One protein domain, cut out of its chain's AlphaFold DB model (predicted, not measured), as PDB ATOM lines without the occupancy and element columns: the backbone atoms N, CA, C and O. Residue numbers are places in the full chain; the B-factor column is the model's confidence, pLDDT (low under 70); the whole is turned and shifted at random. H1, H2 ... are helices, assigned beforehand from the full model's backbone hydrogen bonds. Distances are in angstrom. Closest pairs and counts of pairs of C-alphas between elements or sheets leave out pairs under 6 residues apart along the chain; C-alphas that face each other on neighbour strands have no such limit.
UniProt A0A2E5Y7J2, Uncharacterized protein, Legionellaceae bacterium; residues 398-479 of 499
ATOM      1  N   GLN A 398     195.720 237.910 200.717       82.56
ATOM      2  CA  GLN A 398     195.776 237.988 199.258       82.56
ATOM      3  C   GLN A 398     195.286 239.336 198.737       82.56
ATOM      4  O   GLN A 398     195.760 239.774 197.693       82.56
ATOM      5  N   HIS A 399     194.377 239.999 199.455       80.69
ATOM      6  CA  HIS A 399     193.878 241.326 199.123       80.69
ATOM      7  C   HIS A 399     194.913 242.424 199.341       80.69
ATOM      8  O   HIS A 399     195.071 243.261 198.458       80.69
ATOM      9  N   VAL A 400     195.646 242.399 200.457       76.75
ATOM     10  CA  VAL A 400     196.763 243.327 200.714       76.75
ATOM     11  C   VAL A 400     197.868 243.150 199.661       76.75
ATOM     12  O   VAL A 400     198.454 244.114 199.177       76.75
ATOM     13  N   ASN A 401     198.090 241.918 199.198       77.56
ATOM     14  CA  ASN A 401     199.088 241.604 198.173       77.56
ATOM     15  C   ASN A 401     198.602 241.794 196.719       77.56
ATOM     16  O   ASN A 401     199.233 241.298 195.781       77.56
ATOM     17  N   LEU A 402     197.494 242.510 196.484       80.12
ATOM     18  CA  LEU A 402     196.978 242.728 195.125       80.12
ATOM     19  C   LEU A 402     197.774 243.756 194.318       80.12
ATOM     20  O   LEU A 402     197.703 243.725 193.085       80.12
ATOM     21  N   ALA A 403     198.520 244.654 194.967       72.75
ATOM     22  CA  ALA A 403     199.168 245.785 194.301       72.75
ATOM     23  C   ALA A 403     200.081 245.382 193.116       72.75
ATOM     24  O   ALA A 403     199.894 245.937 192.026       72.75
ATOM     25  N   PRO A 404     200.969 244.367 193.220       77.50
ATOM     26  CA  PRO A 404     201.793 243.929 192.089       77.50
ATOM     27  C   PRO A 404     200.967 243.384 190.914       77.50
ATOM     28  O   PRO A 404     201.222 243.717 189.754       77.50
ATOM     29  N   LYS A 405     199.919 242.594 191.197       76.88
ATOM     30  CA  LYS A 405     199.020 242.047 190.164       76.88
ATOM     31  C   LYS A 405     198.201 243.149 189.483       76.88
ATOM     32  O   LYS A 405     197.934 243.077 188.280       76.88
ATOM     33  N   LEU A 406     197.804 244.184 190.227       74.00
ATOM     34  CA  LEU A 406     197.119 245.355 189.679       74.00
ATOM     35  C   LEU A 406     198.037 246.169 188.758       74.00
ATOM     36  O   LEU A 406     197.587 246.570 187.681       74.00
ATOM     37  N   ALA A 407     199.309 246.349 189.124       73.12
ATOM     38  CA  ALA A 407     200.310 247.008 188.283       73.12
ATOM     39  C   ALA A 407     200.566 246.232 186.977       73.12
ATOM     40  O   ALA A 407     200.474 246.799 185.884       73.12
ATOM     41  N   GLU A 408     200.766 244.910 187.045       81.00
ATOM     42  CA  GLU A 408     200.921 244.060 185.853       81.00
ATOM     43  C   GLU A 408     199.714 244.199 184.907       81.00
ATOM     44  O   GLU A 408     199.846 244.396 183.689       81.00
ATOM     45  N   LYS A 409     198.502 244.177 185.476       76.50
ATOM     46  CA  LYS A 409     197.267 244.350 184.709       76.50
ATOM     47  C   LYS A 409     197.148 245.743 184.098       76.50
ATOM     48  O   LYS A 409     196.701 245.856 182.950       76.50
ATOM     49  N   PHE A 410     197.549 246.784 184.830       82.06
ATOM     50  CA  PHE A 410     197.611 248.153 184.329       82.06
ATOM     51  C   PHE A 410     198.482 248.217 183.074       82.06
ATOM     52  O   PHE A 410     198.010 248.677 182.031       82.06
ATOM     53  N   HIS A 411     199.705 247.679 183.120       78.00
ATOM     54  CA  HIS A 411     200.600 247.669 181.962       78.00
ATOM     55  C   HIS A 411     199.996 246.921 180.772       78.00
ATOM     56  O   HIS A 411     200.057 247.412 179.642       78.00
ATOM     57  N   ALA A 412     199.341 245.779 180.999       80.81
ATOM     58  CA  ALA A 412     198.678 245.030 179.933       80.81
ATOM     59  C   ALA A 412     197.584 245.857 179.226       80.81
ATOM     60  O   ALA A 412     197.490 245.865 177.994       80.81
ATOM     61  N   LEU A 413     196.769 246.593 179.984       76.94
ATOM     62  CA  LEU A 413     195.703 247.440 179.439       76.94
ATOM     63  C   LEU A 413     196.235 248.707 178.788       76.94
ATOM     64  O   LEU A 413     195.754 249.085 177.719       76.94
ATOM     65  N   TYR A 414     197.239 249.328 179.401       79.12
ATOM     66  CA  TYR A 414     197.947 250.473 178.851       79.12
ATOM     67  C   TYR A 414     198.551 250.124 177.486       79.12
ATOM     68  O   TYR A 414     198.303 250.819 176.497       79.12
ATOM     69  N   ASN A 415     199.221 248.972 177.388       76.50
ATOM     70  CA  ASN A 415     199.786 248.448 176.146       76.50
ATOM     71  C   ASN A 415     198.714 248.079 175.114       76.50
ATOM     72  O   ASN A 415     198.868 248.384 173.931       76.50
ATOM     73  N   LYS A 416     197.588 247.488 175.538       80.75
ATOM     74  CA  LYS A 416     196.451 247.213 174.645       80.75
ATOM     75  C   LYS A 416     195.834 248.501 174.099       80.75
ATOM     76  O   LYS A 416     195.538 248.583 172.907       80.75
ATOM     77  N   GLN A 417     195.670 249.516 174.946       78.12
ATOM     78  CA  GLN A 417     195.190 250.827 174.525       78.12
ATOM     79  C   GLN A 417     196.183 251.464 173.544       78.12
ATOM     80  O   GLN A 417     195.753 251.972 172.509       78.12
ATOM     81  N   LEU A 418     197.494 251.393 173.814       74.25
ATOM     82  CA  LEU A 418     198.560 251.806 172.885       74.25
ATOM     83  C   LEU A 418     198.453 251.108 171.531       74.25
ATOM     84  O   LEU A 418     198.479 251.776 170.501       74.25
ATOM     85  N   ALA A 419     198.273 249.789 171.515       76.19
ATOM     86  CA  ALA A 419     198.114 249.027 170.282       76.19
ATOM     87  C   ALA A 419     196.852 249.432 169.498       76.19
ATOM     88  O   ALA A 419     196.912 249.564 168.279       76.19
ATOM     89  N   SER A 420     195.733 249.689 170.185       74.62
ATOM     90  CA  SER A 420     194.474 250.094 169.538       74.62
ATOM     91  C   SER A 420     194.520 251.497 168.920       74.62
ATOM     92  O   SER A 420     193.852 251.754 167.921       74.62
ATOM     93  N   GLU A 421     195.328 252.399 169.481       70.56
ATOM     94  CA  GLU A 421     195.450 253.782 169.006       70.56
ATOM     95  C   GLU A 421     196.595 253.980 168.003       70.56
ATOM     96  O   GLU A 421     196.537 254.913 167.201       70.56
ATOM     97  N   LYS A 422     197.588 253.073 167.963       56.84
ATOM     98  CA  LYS A 422     198.659 253.048 166.941       56.84
ATOM     99  C   LYS A 422     198.140 252.948 165.498       56.84
ATOM    100  O   LYS A 422     198.911 253.158 164.570       56.84
ATOM    101  N   ILE A 423     196.848 252.689 165.300       53.88
ATOM    102  CA  ILE A 423     196.199 252.709 163.984       53.88
ATOM    103  C   ILE A 423     195.828 254.143 163.535       53.88
ATOM    104  O   ILE A 423     195.499 254.320 162.366       53.88
ATOM    105  N   LYS A 424     195.887 255.187 164.390       52.59
ATOM    106  CA  LYS A 424     195.292 256.495 164.030       52.59
ATOM    107  C   LYS A 424     196.127 257.777 164.065       52.59
ATOM    108  O   LYS A 424     195.698 258.678 163.356       52.59
ATOM    109  N   HIS A 425     197.281 257.920 164.729       47.72
ATOM    110  CA  HIS A 425     198.041 259.183 164.592       47.72
ATOM    111  C   HIS A 425     199.570 259.067 164.690       47.72
ATOM    112  O   HIS A 425     200.134 258.521 165.635       47.72
ATOM    113  N   PHE A 426     200.213 259.643 163.671       49.66
ATOM    114  CA  PHE A 426     201.627 259.983 163.567       49.66
ATOM    115  C   PHE A 426     201.965 261.147 164.510       49.66
ATOM    116  O   PHE A 426     201.353 262.203 164.409       49.66
ATOM    117  N   GLY A 427     203.007 260.966 165.323       54.38
ATOM    118  CA  GLY A 427     203.793 262.056 165.901       54.38
ATOM    119  C   GLY A 427     203.207 262.720 167.149       54.38
ATOM    120  O   GLY A 427     202.159 263.344 167.104       54.38
ATOM    121  N   PHE A 428     204.006 262.693 168.216       49.00
ATOM    122  CA  PHE A 428     203.879 263.470 169.455       49.00
ATOM    123  C   PHE A 428     202.919 262.905 170.517       49.00
ATOM    124  O   PHE A 428     201.852 262.388 170.227       49.00
ATOM    125  N   TYR A 429     203.374 262.980 171.772       50.44
ATOM    126  CA  TYR A 429     202.801 262.417 173.007       50.44
ATOM    127  C   TYR A 429     203.103 260.931 173.274       50.44
ATOM    128  O   TYR A 429     202.219 260.083 173.391       50.44
ATOM    129  N   ARG A 430     204.391 260.621 173.473       54.06
ATOM    130  CA  ARG A 430     204.788 259.479 174.307       54.06
ATOM    131  C   ARG A 430     204.785 259.925 175.768       54.06
ATOM    132  O   ARG A 430     205.752 260.520 176.226       54.06
ATOM    133  N   THR A 431     203.714 259.647 176.500       57.59
ATOM    134  CA  THR A 431     203.843 259.502 177.953       57.59
ATOM    135  C   THR A 431     204.392 258.100 178.196       57.59
ATOM    136  O   THR A 431     203.692 257.112 177.964       57.59
ATOM    137  N   ASN A 432     205.673 258.004 178.544       70.31
ATOM    138  CA  ASN A 432     206.314 256.729 178.840       70.31
ATOM    139  C   ASN A 432     206.008 256.379 180.296       70.31
ATOM    140  O   ASN A 432     206.629 256.920 181.201       70.31
ATOM    141  N   VAL A 433     205.024 255.507 180.508       76.06
ATOM    142  CA  VAL A 433     204.991 254.710 181.738       76.06
ATOM    143  C   VAL A 433     206.073 253.650 181.567       76.06
ATOM    144  O   VAL A 433     206.027 252.901 180.584       76.06
ATOM    145  N   GLU A 434     207.051 253.612 182.466       82.19
ATOM    146  CA  GLU A 434     208.121 252.620 182.398       82.19
ATOM    147  C   GLU A 434     207.603 251.233 182.824       82.19
ATOM    148  O   GLU A 434     206.774 251.147 183.727       82.19
ATOM    149  N   PRO A 435     208.079 250.126 182.223       80.12
ATOM    150  CA  PRO A 435     207.603 248.773 182.542       80.12
ATOM    151  C   PRO A 435     207.852 248.299 183.980       80.12
ATOM    152  O   PRO A 435     207.303 247.277 184.372       80.12
ATOM    153  N   HIS A 436     208.725 248.983 184.719       83.12
ATOM    154  CA  HIS A 436     209.131 248.627 186.079       83.12
ATOM    155  C   HIS A 436     208.462 249.500 187.147       83.12
ATOM    156  O   HIS A 436     208.850 249.412 188.308       83.12
ATOM    157  N   TRP A 437     207.520 250.368 186.763       86.75
ATOM    158  CA  TRP A 437     206.821 251.192 187.739       86.75
ATOM    159  C   TRP A 437     205.916 250.352 188.632       86.75
ATOM    160  O   TRP A 437     205.151 249.514 188.151       86.75
ATOM    161  N   ASP A 438     205.991 250.614 189.932       84.94
ATOM    162  CA  ASP A 438     205.033 250.098 190.900       84.94
ATOM    163  C   ASP A 438     203.694 250.861 190.821       84.94
ATOM    164  O   ASP A 438     203.513 251.806 190.042       84.94
ATOM    165  N   LEU A 439     202.702 250.401 191.588       84.06
ATOM    166  CA  LEU A 439     201.356 250.968 191.546       84.06
ATOM    167  C   LEU A 439     201.333 252.439 191.995       84.06
ATOM    168  O   LEU A 439     200.589 253.227 191.407       84.06
ATOM    169  N   ASP A 440     202.176 252.821 192.954       85.69
ATOM    170  CA  ASP A 440     202.259 254.184 193.487       85.69
ATOM    171  C   ASP A 440     202.804 255.156 192.448       85.69
ATOM    172  O   ASP A 440     202.202 256.199 192.190       85.69
ATOM    173  N   GLN A 441     203.876 254.775 191.754       89.50
ATOM    174  CA  GLN A 441     204.447 255.550 190.653       89.50
ATOM    175  C   GLN A 441     203.451 255.710 189.496       89.50
ATOM    176  O   GLN A 441     203.325 256.790 188.905       89.50
ATOM    177  N   ILE A 442     202.694 254.651 189.180       86.19
ATOM    178  CA  ILE A 442     201.628 254.701 188.169       86.19
ATOM    179  C   ILE A 442     200.526 255.682 188.596       86.19
ATOM    180  O   ILE A 442     200.059 256.481 187.773       86.19
ATOM    181  N   ILE A 443     200.106 255.632 189.862       87.25
ATOM    182  CA  ILE A 443     199.066 256.496 190.429       87.25
ATOM    183  C   ILE A 443     199.514 257.952 190.452       87.25
ATOM    184  O   ILE A 443     198.802 258.806 189.919       87.25
ATOM    185  N   GLU A 444     200.701 258.235 190.982       89.12
ATOM    186  CA  GLU A 444     201.267 259.580 191.070       89.12
ATOM    187  C   GLU A 444     201.364 260.214 189.672       89.12
ATOM    188  O   GLU A 444     200.978 261.369 189.450       89.12
ATOM    189  N   HIS A 445     201.786 259.432 188.674       88.44
ATOM    190  CA  HIS A 445     201.820 259.880 187.286       88.44
ATOM    191  C   HIS A 445     200.419 260.135 186.695       88.44
ATOM    192  O   HIS A 445     200.246 261.041 185.871       88.44
ATOM    193  N   GLY A 446     199.406 259.365 187.103       87.56
ATOM    194  CA  GLY A 446     198.004 259.598 186.744       87.56
ATOM    195  C   GLY A 446     197.390 260.839 187.405       87.56
ATOM    196  O   GLY A 446     196.577 261.534 186.786       87.56
ATOM    197  N   GLN A 447     197.809 261.165 188.630       88.25
ATOM    198  CA  GLN A 447     197.372 262.357 189.363       88.25
ATOM    199  C   GLN A 447     197.982 263.636 188.780       88.25
ATOM    200  O   GLN A 447     197.259 264.603 188.544       88.25
ATOM    201  N   LYS A 448     199.284 263.638 188.460       85.06
ATOM    202  CA  LYS A 448     200.013 264.833 187.987       85.06
ATOM    203  C   LYS A 448     199.588 265.339 186.608       85.06
ATOM    204  O   LYS A 448     199.801 266.508 186.296       85.06
ATOM    205  N   ALA A 449     199.001 264.493 185.762       68.62
ATOM    206  CA  ALA A 449     198.666 264.879 184.396       68.62
ATOM    207  C   ALA A 449     197.313 264.325 183.930       68.62
ATOM    208  O   ALA A 449     196.938 263.195 184.225       68.62
ATOM    209  N   SER A 450     196.603 265.101 183.104       63.03
ATOM    210  CA  SER A 450     195.419 264.647 182.353       63.03
ATOM    211  C   SER A 450     195.833 263.767 181.159       63.03
ATOM    212  O   SER A 450     195.499 264.039 180.005       63.03
ATOM    213  N   ASN A 451     196.636 262.741 181.427       74.12
ATOM    214  CA  ASN A 451     197.266 261.906 180.415       74.12
ATOM    215  C   ASN A 451     196.562 260.544 180.258       74.12
ATOM    216  O   ASN A 451     195.563 260.215 180.903       74.12
ATOM    217  N   ARG A 452     197.115 259.726 179.362       82.88
ATOM    218  CA  ARG A 452     196.673 258.361 179.062       82.88
ATOM    219  C   ARG A 452     196.679 257.440 180.288       82.88
ATOM    220  O   ARG A 452     195.806 256.585 180.396       82.88
ATOM    221  N   THR A 453     197.624 257.628 181.210       86.06
ATOM    222  CA  THR A 453     197.702 256.883 182.475       86.06
ATOM    223  C   THR A 453     196.444 257.121 183.297       86.06
ATOM    224  O   THR A 453     195.798 256.148 183.675       86.06
ATOM    225  N   ARG A 454     196.001 258.380 183.446       88.38
ATOM    226  CA  ARG A 454     194.724 258.699 184.104       88.38
ATOM    227  C   ARG A 454     193.541 258.018 183.422       88.38
ATOM    228  O   ARG A 454     192.706 257.440 184.099       88.38
ATOM    229  N   GLN A 455     193.466 258.018 182.089       86.69
ATOM    230  CA  GLN A 455     192.365 257.344 181.382       86.69
ATOM    231  C   GLN A 455     192.328 255.835 181.643       86.69
ATOM    232  O   GLN A 455     191.245 255.264 181.784       86.69
ATOM    233  N   VAL A 456     193.494 255.184 181.704       84.44
ATOM    234  CA  VAL A 456     193.582 253.764 182.056       84.44
ATOM    235  C   VAL A 456     193.183 253.571 183.517       84.44
ATOM    236  O   VAL A 456     192.277 252.785 183.763       84.44
ATOM    237  N   LEU A 457     193.725 254.347 184.461       84.88
ATOM    238  CA  LEU A 457     193.347 254.283 185.880       84.88
ATOM    239  C   LEU A 457     191.842 254.507 186.105       84.88
ATOM    240  O   LEU A 457     191.217 253.773 186.865       84.88
ATOM    241  N   VAL A 458     191.228 255.445 185.379       86.75
ATOM    242  CA  VAL A 458     189.777 255.696 185.408       86.75
ATOM    243  C   VAL A 458     188.988 254.513 184.859       86.75
ATOM    244  O   VAL A 458     187.991 254.103 185.451       86.75
ATOM    245  N   ARG A 459     189.435 253.900 183.755       80.81
ATOM    246  CA  ARG A 459     188.813 252.670 183.227       80.81
ATOM    247  C   ARG A 459     188.928 251.503 184.199       80.81
ATOM    248  O   ARG A 459     188.015 250.684 184.259       80.81
ATOM    249  N   MET A 460     190.025 251.447 184.946       79.62
ATOM    250  CA  MET A 460     190.251 250.472 186.006       79.62
ATOM    251  C   MET A 460     189.495 250.817 187.304       79.62
ATOM    252  O   MET A 460     189.515 250.016 188.229       79.62
ATOM    253  N   ARG A 461     188.816 251.978 187.376       78.62
ATOM    254  CA  ARG A 461     188.195 252.546 188.590       78.62
ATOM    255  C   ARG A 461     189.149 252.662 189.776       78.62
ATOM    256  O   ARG A 461     188.730 252.548 190.913       78.62
ATOM    257  N   LEU A 462     190.419 252.887 189.488       82.81
ATOM    258  CA  LEU A 462     191.438 253.186 190.486       82.81
ATOM    259  C   LEU A 462     191.465 254.683 190.814       82.81
ATOM    260  O   LEU A 462     191.924 255.101 191.871       82.81
ATOM    261  N   MET A 463     190.941 255.489 189.890       90.38
ATOM    262  CA  MET A 463     190.924 256.940 189.954       90.38
ATOM    263  C   MET A 463     189.620 257.478 189.354       90.38
ATOM    264  O   MET A 463     189.045 256.886 188.439       90.38
ATOM    265  N   THR A 464     189.143 258.608 189.853       89.50
ATOM    266  CA  THR A 464     188.027 259.374 189.285       89.50
ATOM    267  C   THR A 464     188.490 260.177 188.066       89.50
ATOM    268  O   THR A 464     189.684 260.415 187.874       89.50
ATOM    269  N   SER A 465     187.558 260.640 187.224       87.06
ATOM    270  CA  SER A 465     187.896 261.498 186.073       87.06
ATOM    271  C   SER A 465     188.602 262.798 186.474       87.06
ATOM    272  O   SER A 465     189.363 263.355 185.683       87.06
ATOM    273  N   GLU A 466     188.380 263.256 187.706       88.50
ATOM    274  CA  GLU A 466     188.990 264.456 188.282       88.50
ATOM    275  C   GLU A 466     190.439 264.218 188.741       88.50
ATOM    276  O   GLU A 466     191.206 265.170 188.859       88.50
ATOM    277  N   GLY A 467     190.859 262.955 188.886       87.12
ATOM    278  CA  GLY A 467     192.204 262.578 189.330       87.12
ATOM    279  C   GLY A 467     192.288 262.136 190.794       87.12
ATOM    280  O   GLY A 467     193.375 261.793 191.246       87.12
ATOM    281  N   ASN A 468     191.168 262.100 191.523       91.12
ATOM    282  CA  ASN A 468     191.128 261.607 192.905       91.12
ATOM    283  C   ASN A 468     191.159 260.077 192.934       91.12
ATOM    284  O   ASN A 468     190.540 259.450 192.070       91.12
ATOM    285  N   LEU A 469     191.833 259.482 193.919       88.12
ATOM    286  CA  LEU A 469     191.781 258.038 194.149       88.12
ATOM    287  C   LEU A 469     190.368 257.599 194.534       88.12
ATOM    288  O   LEU A 469     189.581 258.375 195.068       88.12
ATOM    289  N   THR A 470     190.032 256.357 194.206       83.88
ATOM    290  CA  THR A 470     188.796 255.733 194.702       83.88
ATOM    291  C   THR A 470     189.056 255.021 196.023       83.88
ATOM    292  O   THR A 470     190.148 254.479 196.197       83.88
ATOM    293  N   ASP A 471     188.029 254.893 196.862       74.06
ATOM    294  CA  ASP A 471     188.080 254.200 198.161       74.06
ATOM    295  C   ASP A 471     188.660 252.774 198.076       74.06
ATOM    296  O   ASP A 471     189.221 252.257 199.035       74.06
ATOM    297  N   VAL A 472     188.552 252.121 196.913       68.94
ATOM    298  CA  VAL A 472     189.094 250.771 196.678       68.94
ATOM    299  C   VAL A 472     190.621 250.744 196.761       68.94
ATOM    300  O   VAL A 472     191.183 249.770 197.250       68.94
ATOM    301  N   ILE A 473     191.290 251.791 196.275       74.25
ATOM    302  CA  ILE A 473     192.754 251.879 196.273       74.25
ATOM    303  C   ILE A 473     193.283 252.706 197.423       74.25
ATOM    304  O   ILE A 473     194.340 252.379 197.943       74.25
ATOM    305  N   ASP A 474     192.549 253.727 197.850       75.38
ATOM    306  CA  ASP A 474     192.973 254.550 198.979       75.38
ATOM    307  C   ASP A 474     193.167 253.690 200.243       75.38
ATOM    308  O   ASP A 474     194.179 253.791 200.929       75.38
ATOM    309  N   ASN A 475     192.281 252.709 200.459       68.44
ATOM    310  CA  ASN A 475     192.420 251.721 201.534       68.44
ATOM    311  C   ASN A 475     193.593 250.744 201.338       68.44
ATOM    312  O   ASN A 475     194.074 250.179 202.308       68.44
ATOM    313  N   GLN A 476     194.042 250.503 200.106       67.50
ATOM    314  CA  GLN A 476     195.177 249.612 199.830       67.50
ATOM    315  C   GLN A 476     196.516 250.314 200.058       67.50
ATOM    316  O   GLN A 476     197.453 249.691 200.544       67.50
ATOM    317  N   LEU A 477     196.596 251.605 199.726       71.81
ATOM    318  CA  LEU A 477     197.818 252.394 199.874       71.81
ATOM    319  C   LEU A 477     198.040 252.866 201.312       71.81
ATOM    320  O   LEU A 477     199.173 252.908 201.768       71.81
ATOM    321  N   ASN A 478     196.967 253.172 202.047       71.00
ATOM    322  CA  ASN A 478     197.072 253.731 203.398       71.00
ATOM    323  C   ASN A 478     197.160 252.665 204.513       71.00
ATOM    324  O   ASN A 478     197.223 253.014 205.690       71.00
ATOM    325  N   CYS A 479     197.164 251.367 204.181       51.94
ATOM    326  CA  CYS A 479     197.279 250.286 205.169       51.94
ATOM    327  C   CYS A 479     198.719 250.019 205.658       51.94
ATOM    328  O   CYS A 479     198.879 249.284 206.628       51.94
TER     329      CYS A 479
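Overview. This is residues 398 to 479 of the 499 residues of an uncharacterized protein of Legionellaceae bacterium (UniProt A0A2E5Y7J2). One long helix, H1, runs along the longest axis, and two shorter helices, H2 and H3, cross it at steep angles and pack on its side and on each other. A last short helix, H4, sits beyond them near the end where H1 begins, while at the other end residues 419 to 428 stick out before the chain folds back to H2. The printed part has 82 residues with four named helices in the order H1, H2, H3, H4 and no named strand: all helix. It is compact, with a radius of gyration of the C-alphas of 13.0 A, yet elongated, spanning 43 by 25 by 18 A.

Arrangement. H1, residues 403 to 421, touches H2, residues 439 to 448, with residues 403 to 407 alone; the closest C-alphas, of Ala 407 and Leu 439, are 5.2 A apart, at a steep tilt of 52 degrees, the same way. With residues 410 to 414 alone H1 touches H3, residues 452 to 459, closest at the C-alphas of Tyr 414 and Val 456, 6.3 A, at a steep tilt of 67 degrees, only just short of about perpendicular, opposite ways. H2 and H3 touch, closest at the C-alphas of Gly 446 and Arg 454, 4.3 A, and are only just about perpendicular at 71 degrees. The helix packing is mostly crossed, with no shallow tilt among these three pairs. H4, residues 471 to 477, touches no helix: it is close to H1 but not clearly touching, with C-alphas 403 and 476 7.8 A apart at the closest, and apart from H3. Every O i to N i+4 pair is within hydrogen-bond range in H1, H2 and H3; in H4 2 of 3 are.

Along the chain. H1 measures 26.8 A from C-alpha 403 at (199.168, 245.785, 194.301) to C-alpha 421 at (195.450, 253.782, 169.006). H2 measures 14.4 A, H3 10.6 A and H4 10.1 A, ending at C-alpha 477 at (197.818, 252.394, 199.874).

Size, cuts and confidence. The C-alphas of Phe 426 and Cys 479, the two farthest apart, are 42.9 A apart. The printed part has no cut; the links H1 to H2 and H3 to H4 are long, and H2 to H3 is tight. Mean pLDDT of the printed part is 76.5, with 16 residues under 70, among them residues 422 to 431.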